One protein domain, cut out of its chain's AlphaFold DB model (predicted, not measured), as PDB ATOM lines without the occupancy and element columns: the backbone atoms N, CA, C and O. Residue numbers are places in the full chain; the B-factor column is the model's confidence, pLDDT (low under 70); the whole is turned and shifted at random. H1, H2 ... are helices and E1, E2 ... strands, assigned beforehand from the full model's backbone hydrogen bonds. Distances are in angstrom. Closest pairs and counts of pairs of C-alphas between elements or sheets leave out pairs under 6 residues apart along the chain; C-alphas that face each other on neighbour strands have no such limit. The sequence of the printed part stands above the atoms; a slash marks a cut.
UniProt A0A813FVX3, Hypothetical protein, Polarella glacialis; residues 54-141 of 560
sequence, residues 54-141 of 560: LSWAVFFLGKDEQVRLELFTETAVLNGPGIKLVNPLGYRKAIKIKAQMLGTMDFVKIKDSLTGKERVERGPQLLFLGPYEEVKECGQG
ATOM      1  N   LEU A  54     222.362 190.794 188.319       60.19
ATOM      2  CA  LEU A  54     222.654 190.739 186.882       60.19
ATOM      3  C   LEU A  54     223.590 189.580 186.537       60.19
ATOM      4  O   LEU A  54     223.341 188.884 185.559       60.19
ATOM      5  N   SER A  55     224.635 189.329 187.328       61.69
ATOM      6  CA  SER A  55     225.515 188.175 187.109       61.69
ATOM      7  C   SER A  55     224.809 186.848 187.394       61.69
ATOM      8  O   SER A  55     225.132 185.844 186.765       61.69
ATOM      9  N   TRP A  56     223.799 186.850 188.272       64.19
ATOM     10  CA  TRP A  56     222.929 185.698 188.499       64.19
ATOM     11  C   TRP A  56     221.902 185.507 187.369       64.19
ATOM     12  O   TRP A  56     221.608 184.373 187.007       64.19
ATOM     13  N   ALA A  57     221.408 186.594 186.768       69.25
ATOM     14  CA  ALA A  57     220.373 186.601 185.731       69.25
ATOM     15  C   ALA A  57     220.882 186.392 184.292       69.25
ATOM     16  O   ALA A  57     220.090 186.095 183.395       69.25
ATOM     17  N   VAL A  58     222.174 186.600 184.028       77.25
ATOM     18  CA  VAL A  58     222.732 186.620 182.668       77.25
ATOM     19  C   VAL A  58     223.587 185.383 182.411       77.25
ATOM     20  O   VAL A  58     224.681 185.241 182.953       77.25
ATOM     21  N   PHE A  59     223.131 184.522 181.498       80.25
ATOM     22  CA  PHE A  59     223.896 183.363 181.043       80.25
ATOM     23  C   PHE A  59     224.409 183.567 179.618       80.25
ATOM     24  O   PHE A  59     223.639 183.722 178.667       80.25
ATOM     25  N   PHE A  60     225.732 183.521 179.471       82.25
ATOM     26  CA  PHE A  60     226.400 183.480 178.174       82.25
ATOM     27  C   PHE A  60     226.491 182.027 177.708       82.25
ATOM     28  O   PHE A  60     227.228 181.224 178.295       82.25
ATOM     29  N   LEU A  61     225.719 181.693 176.673       84.38
ATOM     30  CA  LEU A  61     225.684 180.360 176.080       84.38
ATOM     31  C   LEU A  61     226.407 180.339 174.734       84.38
ATOM     32  O   LEU A  61     226.052 181.081 173.809       84.38
ATOM     33  N   GLY A  62     227.400 179.457 174.624       82.44
ATOM     34  CA  GLY A  62     228.008 179.045 173.365       82.44
ATOM     35  C   GLY A  62     227.031 178.278 172.464       82.44
ATOM     36  O   GLY A  62     225.890 178.009 172.831       82.44
ATOM     37  N   LYS A  63     227.475 177.932 171.250       81.19
ATOM     38  CA  LYS A  63     226.658 177.183 170.271       81.19
ATOM     39  C   LYS A  63     226.336 175.753 170.725       81.19
ATOM     40  O   LYS A  63     225.370 175.185 170.238       81.19
ATOM     41  N   ASP A  64     227.132 175.200 171.628       85.62
ATOM     42  CA  ASP A  64     227.075 173.846 172.183       85.62
ATOM     43  C   ASP A  64     226.663 173.831 173.659       85.62
ATOM     44  O   ASP A  64     226.898 172.857 174.365       85.62
ATOM     45  N   GLU A  65     226.060 174.908 174.156       86.94
ATOM     46  CA  GLU A  65     225.709 175.040 175.566       86.94
ATOM     47  C   GLU A  65     224.224 175.366 175.728       86.94
ATOM     48  O   GLU A  65     223.637 176.134 174.963       86.94
ATOM     49  N   GLN A  66     223.620 174.793 176.762       88.75
ATOM     50  CA  GLN A  66     222.258 175.078 177.192       88.75
ATOM     51  C   GLN A  66     222.235 175.393 178.688       88.75
ATOM     52  O   GLN A  66     223.054 174.884 179.455       88.75
ATOM     53  N   VAL A  67     221.296 176.228 179.129       86.75
ATOM     54  CA  VAL A  67     220.999 176.383 180.560       86.75
ATOM     55  C   VAL A  67     219.720 175.625 180.875       86.75
ATOM     56  O   VAL A  67     218.682 175.886 180.270       86.75
ATOM     57  N   ARG A  68     219.800 174.709 181.843       87.00
ATOM     58  CA  ARG A  68     218.650 174.056 182.468       87.00
ATOM     59  C   ARG A  68     218.271 174.843 183.722       87.00
ATOM     60  O   ARG A  68     219.081 174.974 184.640       87.00
ATOM     61  N   LEU A  69     217.061 175.388 183.727       85.06
ATOM     62  CA  LEU A  69     216.477 176.172 184.810       85.06
ATOM     63  C   LEU A  69     215.448 175.315 185.538       85.06
ATOM     64  O   LEU A  69     214.443 174.929 184.950       85.06
ATOM     65  N   GLU A  70     215.676 175.048 186.815       82.62
ATOM     66  CA  GLU A  70     214.664 174.484 187.706       82.62
ATOM     67  C   GLU A  70     213.810 175.649 188.230       82.62
ATOM     68  O   GLU A  70     214.239 176.365 189.138       82.62
ATOM     69  N   LEU A  71     212.637 175.895 187.635       82.62
ATOM     70  CA  LEU A  71     211.657 176.863 188.146       82.62
ATOM     71  C   LEU A  71     210.943 176.278 189.376       82.62
ATOM     72  O   LEU A  71     211.152 175.127 189.757       82.62
ATOM     73  N   PHE A  72     210.080 177.063 190.020       74.81
ATOM     74  CA  PHE A  72     209.320 176.585 191.183       74.81
ATOM     75  C   PHE A  72     208.306 175.479 190.851       74.81
ATOM     76  O   PHE A  72     207.953 174.706 191.738       74.81
ATOM     77  N   THR A  73     207.851 175.398 189.597       76.62
ATOM     78  CA  THR A  73     206.842 174.428 189.138       76.62
ATOM     79  C   THR A  73     207.334 173.520 188.014       76.62
ATOM     80  O   THR A  73     206.930 172.363 187.957       76.62
ATOM     81  N   GLU A  74     208.201 174.016 187.128       82.06
ATOM     82  CA  GLU A  74     208.635 173.302 185.924       82.06
ATOM     83  C   GLU A  74     210.139 173.453 185.681       82.06
ATOM     84  O   GLU A  74     210.766 174.409 186.129       82.06
ATOM     85  N   THR A  75     210.731 172.530 184.933       84.19
ATOM     86  CA  THR A  75     212.093 172.692 184.426       84.19
ATOM     87  C   THR A  75     212.006 173.251 183.011       84.19
ATOM     88  O   THR A  75     211.217 172.769 182.203       84.19
ATOM     89  N   ALA A  76     212.825 174.247 182.686       83.56
ATOM     90  CA  ALA A  76     212.924 174.818 181.346       83.56
ATOM     91  C   ALA A  76     214.364 174.730 180.835       83.56
ATOM     92  O   ALA A  76     215.317 174.811 181.612       83.56
ATOM     93  N   VAL A  77     214.540 174.572 179.523       87.12
ATOM     94  CA  VAL A  77     215.866 174.528 178.889       87.12
ATOM     95  C   VAL A  77     215.958 175.623 177.844       87.12
ATOM     96  O   VAL A  77     215.073 175.772 177.003       87.12
ATOM     97  N   LEU A  78     217.036 176.399 177.910       84.94
ATOM     98  CA  LEU A  78     217.346 177.445 176.946       84.94
ATOM     99  C   LEU A  78     218.624 177.070 176.199       84.94
ATOM    100  O   LEU A  78     219.703 177.054 176.790       84.94
ATOM    101  N   ASN A  79     218.494 176.808 174.898       86.31
ATOM    102  CA  ASN A  79     219.620 176.467 174.028       86.31
ATOM    103  C   ASN A  79     220.336 177.737 173.543       86.31
ATOM    104  O   ASN A  79     219.701 178.771 173.283       86.31
ATOM    105  N   GLY A  80     221.661 177.663 173.425       82.81
ATOM    106  CA  GLY A  80     222.472 178.678 172.760       82.81
ATOM    107  C   GLY A  80     222.358 178.631 171.225       82.81
ATOM    108  O   GLY A  80     221.608 177.822 170.678       82.81
ATOM    109  N   PRO A  81     223.099 179.490 170.502       74.62
ATOM    110  CA  PRO A  81     223.986 180.532 171.018       74.62
ATOM    111  C   PRO A  81     223.243 181.822 171.401       74.62
ATOM    112  O   PRO A  81     222.211 182.161 170.823       74.62
ATOM    113  N   GLY A  82     223.803 182.580 172.344       81.62
ATOM    114  CA  GLY A  82     223.349 183.932 172.679       81.62
ATOM    115  C   GLY A  82     223.308 184.212 174.179       81.62
ATOM    116  O   GLY A  82     223.498 183.323 175.007       81.62
ATOM    117  N   ILE A  83     223.051 185.472 174.527       79.69
ATOM    118  CA  ILE A  83     222.836 185.885 175.915       79.69
ATOM    119  C   ILE A  83     221.392 185.548 176.281       79.69
ATOM    120  O   ILE A  83     220.458 186.048 175.647       79.69
ATOM    121  N   LYS A  84     221.196 184.691 177.283       81.88
ATOM    122  CA  LYS A  84     219.869 184.385 177.828       81.88
ATOM    123  C   LYS A  84     219.728 185.087 179.170       81.88
ATOM    124  O   LYS A  84     220.470 184.793 180.105       81.88
ATOM    125  N   LEU A  85     218.797 186.037 179.228       79.50
ATOM    126  CA  LEU A  85     218.464 186.765 180.445       79.50
ATOM    127  C   LEU A  85     217.278 186.071 181.112       79.50
ATOM    128  O   LEU A  85     216.206 185.953 180.520       79.50
ATOM    129  N   VAL A  86     217.497 185.570 182.320       79.88
ATOM    130  CA  VAL A  86     216.515 184.819 183.105       79.88
ATOM    131  C   VAL A  86     216.220 185.587 184.386       79.88
ATOM    132  O   VAL A  86     217.108 186.212 184.956       79.88
ATOM    133  N   ASN A  87     214.967 185.587 184.839       78.00
ATOM    134  CA  ASN A  87     214.595 186.318 186.049       78.00
ATOM    135  C   ASN A  87     215.246 185.657 187.286       78.00
ATOM    136  O   ASN A  87     214.893 184.512 187.577       78.00
ATOM    137  N   PRO A  88     216.132 186.346 188.034       67.19
ATOM    138  CA  PRO A  88     216.896 185.756 189.141       67.19
ATOM    139  C   PRO A  88     216.024 185.316 190.327       67.19
ATOM    140  O   PRO A  88     216.462 184.510 191.138       67.19
ATOM    141  N   LEU A  89     214.779 185.801 190.421       68.38
ATOM    142  CA  LEU A  89     213.807 185.384 191.441       68.38
ATOM    143  C   LEU A  89     212.864 184.266 190.966       68.38
ATOM    144  O   LEU A  89     212.019 183.830 191.739       68.38
ATOM    145  N   GLY A  90     212.953 183.837 189.700       69.12
ATOM    146  CA  GLY A  90     211.996 182.918 189.069       69.12
ATOM    147  C   GLY A  90     212.424 181.448 189.023       69.12
ATOM    148  O   GLY A  90     211.599 180.595 188.700       69.12
ATOM    149  N   TYR A  91     213.684 181.136 189.339       74.44
ATOM    150  CA  TYR A  91     214.217 179.772 189.345       74.44
ATOM    151  C   TYR A  91     214.942 179.455 190.654       74.44
ATOM    152  O   TYR A  91     215.567 180.310 191.273       74.44
ATOM    153  N   ARG A  92     214.874 178.192 191.066       78.25
ATOM    154  CA  ARG A  92     215.547 177.650 192.249       78.25
ATOM    155  C   ARG A  92     217.010 177.326 191.966       78.25
ATOM    156  O   ARG A  92     217.864 177.502 192.832       78.25
ATOM    157  N   LYS A  93     217.295 176.822 190.765       80.38
ATOM    158  CA  LYS A  93     218.631 176.385 190.358       80.38
ATOM    159  C   LYS A  93     218.803 176.559 188.855       80.38
ATOM    160  O   LYS A  93     217.908 176.233 188.085       80.38
ATOM    161  N   ALA A  94     219.959 177.061 188.444       81.31
ATOM    162  CA  ALA A  94     220.345 177.156 187.044       81.31
ATOM    163  C   ALA A  94     221.653 176.392 186.850       81.31
ATOM    164  O   ALA A  94     222.638 176.664 187.538       81.31
ATOM    165  N   ILE A  95     221.659 175.421 185.938       82.88
ATOM    166  CA  ILE A  95     222.845 174.630 185.608       82.88
ATOM    167  C   ILE A  95     223.131 174.788 184.124       82.88
ATOM    168  O   ILE A  95     222.267 174.568 183.275       82.88
ATOM    169  N   LYS A  96     224.375 175.140 183.812       83.56
ATOM    170  CA  LYS A  96     224.876 175.162 182.445       83.56
ATOM    171  C   LYS A  96     225.304 173.747 182.046       83.56
ATOM    172  O   LYS A  96     226.163 173.160 182.697       83.56
ATOM    173  N   ILE A  97     224.687 173.203 181.002       86.12
ATOM    174  CA  ILE A  97     224.923 171.852 180.482       86.12
ATOM    175  C   ILE A  97     225.455 171.987 179.057       86.12
ATOM    176  O   ILE A  97     224.919 172.757 178.260       86.12
ATOM    177  N   LYS A  98     226.508 171.244 178.723       87.38
ATOM    178  CA  LYS A  98     226.989 171.160 177.341       87.38
ATOM    179  C   LYS A  98     226.138 170.168 176.553       87.38
ATOM    180  O   LYS A  98     225.821 169.095 177.061       87.38
ATOM    181  N   ALA A  99     225.769 170.539 175.335       85.75
ATOM    182  CA  ALA A  99     225.131 169.652 174.381       85.75
ATOM    183  C   ALA A  99     226.075 168.497 174.042       85.75
ATOM    184  O   ALA A  99     227.294 168.670 173.949       85.75
ATOM    185  N   GLN A 100     225.511 167.309 173.861       86.00
ATOM    186  CA  GLN A 100     226.296 166.135 173.526       86.00
ATOM    187  C   GLN A 100     226.483 166.080 172.011       86.00
ATOM    188  O   GLN A 100     225.520 165.985 171.252       86.00
ATOM    189  N   MET A 101     227.730 166.161 171.554       86.94
ATOM    190  CA  MET A 101     228.045 166.005 170.138       86.94
ATOM    191  C   MET A 101     227.986 164.520 169.779       86.94
ATOM    192  O   MET A 101     228.801 163.741 170.270       86.94
ATOM    193  N   LEU A 102     227.026 164.135 168.937       88.88
ATOM    194  CA  LEU A 102     226.925 162.776 168.409       88.88
ATOM    195  C   LEU A 102     227.639 162.710 167.066       88.88
ATOM    196  O   LEU A 102     227.251 163.403 166.119       88.88
ATOM    197  N   GLY A 103     228.676 161.877 166.975       87.19
ATOM    198  CA  GLY A 103     229.308 161.535 165.710       87.19
ATOM    199  C   GLY A 103     228.387 160.685 164.833       87.19
ATOM    200  O   GLY A 103     227.343 160.208 165.263       87.19
ATOM    201  N   THR A 104     228.778 160.451 163.580       87.50
ATOM    202  CA  THR A 104     227.978 159.683 162.603       87.50
ATOM    203  C   THR A 104     227.644 158.256 163.058       87.50
ATOM    204  O   THR A 104     226.650 157.696 162.608       87.50
ATOM    205  N   MET A 105     228.460 157.674 163.940       89.00
ATOM    206  CA  MET A 105     228.274 156.319 164.468       89.00
ATOM    207  C   MET A 105     227.709 156.297 165.887       89.00
ATOM    208  O   MET A 105     227.480 155.214 166.409       89.00
ATOM    209  N   ASP A 106     227.474 157.444 166.519       90.62
ATOM    210  CA  ASP A 106     227.055 157.478 167.918       90.62
ATOM    211  C   ASP A 106     225.527 157.519 168.027       90.62
ATOM    212  O   ASP A 106     224.836 158.176 167.238       90.62
ATOM    213  N   PHE A 107     224.992 156.833 169.034       92.25
ATOM    214  CA  PHE A 107     223.600 156.963 169.446       92.25
ATOM    215  C   PHE A 107     223.499 157.127 170.960       92.25
ATOM    216  O   PHE A 107     224.339 156.641 171.724       92.25
ATOM    217  N   VAL A 108     222.438 157.796 171.400       91.31
ATOM    218  CA  VAL A 108     222.145 158.000 172.819       91.31
ATOM    219  C   VAL A 108     220.713 157.590 173.113       91.31
ATOM    220  O   VAL A 108     219.780 158.008 172.427       91.31
ATOM    221  N   LYS A 109     220.538 156.773 174.154       89.94
ATOM    222  CA  LYS A 109     219.227 156.469 174.728       89.94
ATOM    223  C   LYS A 109     218.914 157.496 175.804       89.94
ATOM    224  O   LYS A 109     219.645 157.621 176.790       89.94
ATOM    225  N   ILE A 110     217.819 158.212 175.608       91.69
ATOM    226  CA  ILE A 110     217.353 159.285 176.478       91.69
ATOM    227  C   ILE A 110     216.109 158.796 177.201       91.69
ATOM    228  O   ILE A 110     215.219 158.217 176.573       91.69
ATOM    229  N   LYS A 111     216.041 159.039 178.507       90.56
ATOM    230  CA  LYS A 111     214.850 158.800 179.316       90.56
ATOM    231  C   LYS A 111     214.325 160.127 179.838       90.56
ATOM    232  O   LYS A 111     215.077 160.915 180.404       90.56
ATOM    233  N   ASP A 112     213.036 160.356 179.655       87.81
ATOM    234  CA  ASP A 112     212.325 161.445 180.310       87.81
ATOM    235  C   ASP A 112     212.009 161.034 181.759       87.81
ATOM    236  O   ASP A 112     211.289 160.061 182.000       87.81
ATOM    237  N   SER A 113     212.565 161.755 182.729       84.88
ATOM    238  CA  SER A 113     212.399 161.510 184.164       84.88
ATOM    239  C   SER A 113     210.971 161.767 184.659       84.88
ATOM    240  O   SER A 113     210.591 161.212 185.690       84.88
ATOM    241  N   LEU A 114     210.164 162.562 183.943       82.81
ATOM    242  CA  LEU A 114     208.776 162.864 184.309       82.81
ATOM    243  C   LEU A 114     207.803 161.826 183.738       82.81
ATOM    244  O   LEU A 114     206.953 161.306 184.458       82.81
ATOM    245  N   THR A 115     207.918 161.527 182.441       83.19
ATOM    246  CA  THR A 115     206.984 160.614 181.753       83.19
ATOM    247  C   THR A 115     207.447 159.160 181.747       83.19
ATOM    248  O   THR A 115     206.663 158.264 181.435       83.19
ATOM    249  N   GLY A 116     208.721 158.908 182.051       80.62
ATOM    250  CA  GLY A 116     209.351 157.594 181.950       80.62
ATOM    251  C   GLY A 116     209.570 157.113 180.513       80.62
ATOM    252  O   GLY A 116     210.094 156.014 180.335       80.62
ATOM    253  N   LYS A 117     209.181 157.898 179.497       84.38
ATOM    254  CA  LYS A 117     209.330 157.530 178.086       84.38
ATOM    255  C   LYS A 117     210.801 157.532 177.692       84.38
ATOM    256  O   LYS A 117     211.545 158.455 178.017       84.38
ATOM    257  N   GLU A 118     211.199 156.500 176.960       89.06
ATOM    258  CA  GLU A 118     212.546 156.368 176.419       89.06
ATOM    259  C   GLU A 118     212.523 156.618 174.906       89.06
ATOM    260  O   GLU A 118     211.578 156.226 174.217       89.06
ATOM    261  N   ARG A 119     213.560 157.269 174.378       88.31
ATOM    262  CA  ARG A 119     213.773 157.452 172.934       88.31
ATOM    263  C   ARG A 119     215.250 157.330 172.582       88.31
ATOM    264  O   ARG A 119     216.110 157.516 173.441       88.31
ATOM    265  N   VAL A 120     215.540 157.002 171.327       91.06
ATOM    266  CA  VAL A 120     216.909 156.851 170.820       91.06
ATOM    267  C   VAL A 120     217.188 157.954 169.809       91.06
ATOM    268  O   VAL A 120     216.441 158.113 168.848       91.06
ATOM    269  N   GLU A 121     218.264 158.704 170.022       89.69
ATOM    270  CA  GLU A 121     218.728 159.749 169.111       89.69
ATOM    271  C   GLU A 121     220.036 159.304 168.447       89.69
ATOM    272  O   GLU A 121     220.978 158.891 169.127       89.69
ATOM    273  N   ARG A 122     220.090 159.371 167.111       91.06
ATOM    274  CA  ARG A 122     221.252 158.975 166.295       91.06
ATOM    275  C   ARG A 122     222.005 160.196 165.775       91.06
ATOM    276  O   ARG A 122     221.379 161.219 165.499       91.06
ATOM    277  N   GLY A 123     223.319 160.098 165.613       88.06
ATOM    278  CA  GLY A 123     224.109 161.138 164.957       88.06
ATOM    279  C   GLY A 123     224.014 161.134 163.418       88.06
ATOM    280  O   GLY A 123     223.338 160.282 162.834       88.06
ATOM    281  N   PRO A 124     224.698 162.072 162.734       85.12
ATOM    282  CA  PRO A 124     225.460 163.175 163.311       85.12
ATOM    283  C   PRO A 124     224.541 164.349 163.684       85.12
ATOM    284  O   PRO A 124     223.911 164.953 162.817       85.12
ATOM    285  N   GLN A 125     224.471 164.691 164.970       88.38
ATOM    286  CA  GLN A 125     223.724 165.859 165.444       88.38
ATOM    287  C   GLN A 125     224.286 166.377 166.768       88.38
ATOM    288  O   GLN A 125     224.895 165.639 167.543       88.38
ATOM    289  N   LEU A 126     224.072 167.665 167.028       88.50
ATOM    290  CA  LEU A 126     224.350 168.271 168.323       88.50
ATOM    291  C   LEU A 126     223.113 168.091 169.208       88.50
ATOM    292  O   LEU A 126     222.120 168.800 169.041       88.50
ATOM    293  N   LEU A 127     223.155 167.106 170.103       88.25
ATOM    294  CA  LEU A 127     222.015 166.714 170.922       88.25
ATOM    295  C   LEU A 127     221.871 167.637 172.137       88.25
ATOM    296  O   LEU A 127     222.717 167.657 173.036       88.25
ATOM    297  N   PHE A 128     220.754 168.360 172.181       87.56
ATOM    298  CA  PHE A 128     220.311 169.129 173.340       87.56
ATOM    299  C   PHE A 128     219.281 168.317 174.128       87.56
ATOM    300  O   PHE A 128     218.280 167.877 173.565       87.56
ATOM    301  N   LEU A 129     219.525 168.120 175.424       87.56
ATOM    302  CA  LEU A 129     218.593 167.406 176.300       87.56
ATOM    303  C   LEU A 129     217.443 168.325 176.697       87.56
ATOM    304  O   LEU A 129     217.682 169.426 177.201       87.56
ATOM    305  N   GLY A 130     216.213 167.839 176.557       86.69
ATOM    306  CA  GLY A 130     215.015 168.495 177.056       86.69
ATOM    307  C   GLY A 130     214.995 168.678 178.585       86.69
ATOM    308  O   GLY A 130     215.912 168.254 179.304       86.69
ATOM    309  N   PRO A 131     213.945 169.327 179.120       83.00
ATOM    310  CA  PRO A 131     213.930 169.764 180.515       83.00
ATOM    311  C   PRO A 131     213.954 168.660 181.562       83.00
ATOM    312  O   PRO A 131     214.580 168.833 182.604       83.00
ATOM    313  N   TYR A 132     213.353 167.516 181.253       85.62
ATOM    314  CA  TYR A 132     213.334 166.338 182.121       85.62
ATOM    315  C   TYR A 132     214.109 165.168 181.520       85.62
ATOM    316  O   TYR A 132     213.962 164.039 181.961       85.62
ATOM    317  N   GLU A 133     214.919 165.418 180.494       86.38
ATOM    318  CA  GLU A 133     215.637 164.361 179.798       86.38
ATOM    319  C   GLU A 133     216.997 164.082 180.435       86.38
ATOM    320  O   GLU A 133     217.801 164.991 180.689       86.38
ATOM    321  N   GLU A 134     217.264 162.801 180.640       86.00
ATOM    322  CA  GLU A 134     218.522 162.279 181.151       86.00
ATOM    323  C   GLU A 134     219.085 161.221 180.199       86.00
ATOM    324  O   GLU A 134     218.361 160.428 179.590       86.00
ATOM    325  N   VAL A 135     220.410 161.223 180.062       87.44
ATOM    326  CA  VAL A 135     221.133 160.244 179.249       87.44
ATOM    327  C   VAL A 135     221.221 158.942 180.027       87.44
ATOM    328  O   VAL A 135     221.858 158.883 181.078       87.44
ATOM    329  N   LYS A 136     220.594 157.894 179.500       87.19
ATOM    330  CA  LYS A 136     220.609 156.560 180.103       87.19
ATOM    331  C   LYS A 136     221.811 155.749 179.631       87.19
ATOM    332  O   LYS A 136     222.487 155.121 180.436       87.19
ATOM    333  N   GLU A 137     222.060 155.748 178.324       85.31
ATOM    334  CA  GLU A 137     223.104 154.935 177.699       85.31
ATOM    335  C   GLU A 137     223.652 155.648 176.457       85.31
ATOM    336  O   GLU A 137     222.882 156.169 175.649       85.31
ATOM    337  N   CYS A 138     224.975 155.657 176.304       87.56
ATOM    338  CA  CYS A 138     225.657 156.080 175.081       87.56
ATOM    339  C   CYS A 138     226.269 154.844 174.423       87.56
ATOM    340  O   CYS A 138     226.917 154.050 175.107       87.56
ATOM    341  N   GLY A 139     226.089 154.690 173.117       87.25
ATOM    342  CA  GLY A 139     226.623 153.557 172.371       87.25
ATOM    343  C   GLY A 139     227.017 153.931 170.949       87.25
ATOM    344  O   GLY A 139     226.776 155.046 170.488       87.25
ATOM    345  N   GLN A 140     227.623 152.972 170.256       89.19
ATOM    346  CA  GLN A 140     227.997 153.102 168.853       89.19
ATOM    347  C   GLN A 140     227.194 152.129 167.994       89.19
ATOM    348  O   GLN A 140     226.931 150.995 168.398       89.19
ATOM    349  N   GLY A 141     226.796 152.584 166.809       86.75
ATOM    350  CA  GLY A 141     226.130 151.777 165.801       86.75
ATOM    351  C   GLY A 141     227.006 150.605 165.371       86.75
ATOM    352  O   GLY A 141     228.229 150.712 165.254       86.75
TER     353      GLY A 141
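This is residues 54 to 141 of the 560 residues of the protein "Hypothetical protein" of Polarella glacialis (UniProt A0A813FVX3). Two small lobes of strands sit side by side in a flat slab, the first built from H1 and E1 to E5, the second from E6 to E10, and joined where E5 runs on into E6. Each lobe has a three-stranded sheet and a short strand pair; in the first lobe these make a small sandwich, E3 E2 E5 facing E1 E4. The printed part has 88 residues, with one named helix and ten named strands in the order H1, E1 to E10; it is mostly strand. The three-stranded sheets run E3 E2 E5 and E8 E7 E10, the two-stranded ones E1 E4 and E6 E9, all antiparallel. The whole is only just compact, close to loose, with a radius of gyration of the C-alphas of 14.1 A, and spans 44 by 28 by 11 A.

H1, residues 54 to 57, begins at C-alpha 54 (222.654, 190.739, 186.882). E1 covers residues 58 to 61, E2 residues 65 to 71 with 18.9 A, E3 residues 75 to 79, E4 residues 82 to 85, and E5 residues 91 to 98 with 19.5 A, beginning at C-alpha 91 (214.217, 179.772, 189.345). E6 covers residues 100 to 102, E7 residues 106 to 112 with 19.7 A, E8 residues 118 to 122, and E9 residues 125 to 127. E10, residues 133 to 140, is 20.0 A long, ends at C-alpha 140 (227.997, 153.102, 168.853) and bends by 58 degrees at residue 136.

E2 and E3 form a hairpin, with N 67 and O 78 at 2.9 A. E2 and E5 are antiparallel, with N 66 and O 97 at 2.8 A. This sheet forms a sandwich, two sheets face to face, with E1 E4, their best planes 15 degrees apart. In E1 E4, N 59 and O 84 are 3.0 A apart. The closest C-alphas of E1 and E2, Phe 59 and Val 67, are 7.6 A apart. H1 is too short for an O i to N i+4 pair; its one O i to N i+3 pair is within range. E5 runs on into E6 at 33 degrees, and these two meet only through their link. E6 and E9 have N 100 and O 127 at 2.9 A. E7 and E8 form a hairpin, with N 108 and O 121 at 2.9 A; E7 and E10 have N 107 and O 139 at 2.9 A. E2 and E7 are apart.

The farthest C-alphas, Leu 54 and Gly 141, are 44.4 A apart. The printed part has no cut, and each link is tight. Mean pLDDT of the printed part is 83.5; residues 54 to 57 and 88 to 90 are under 70.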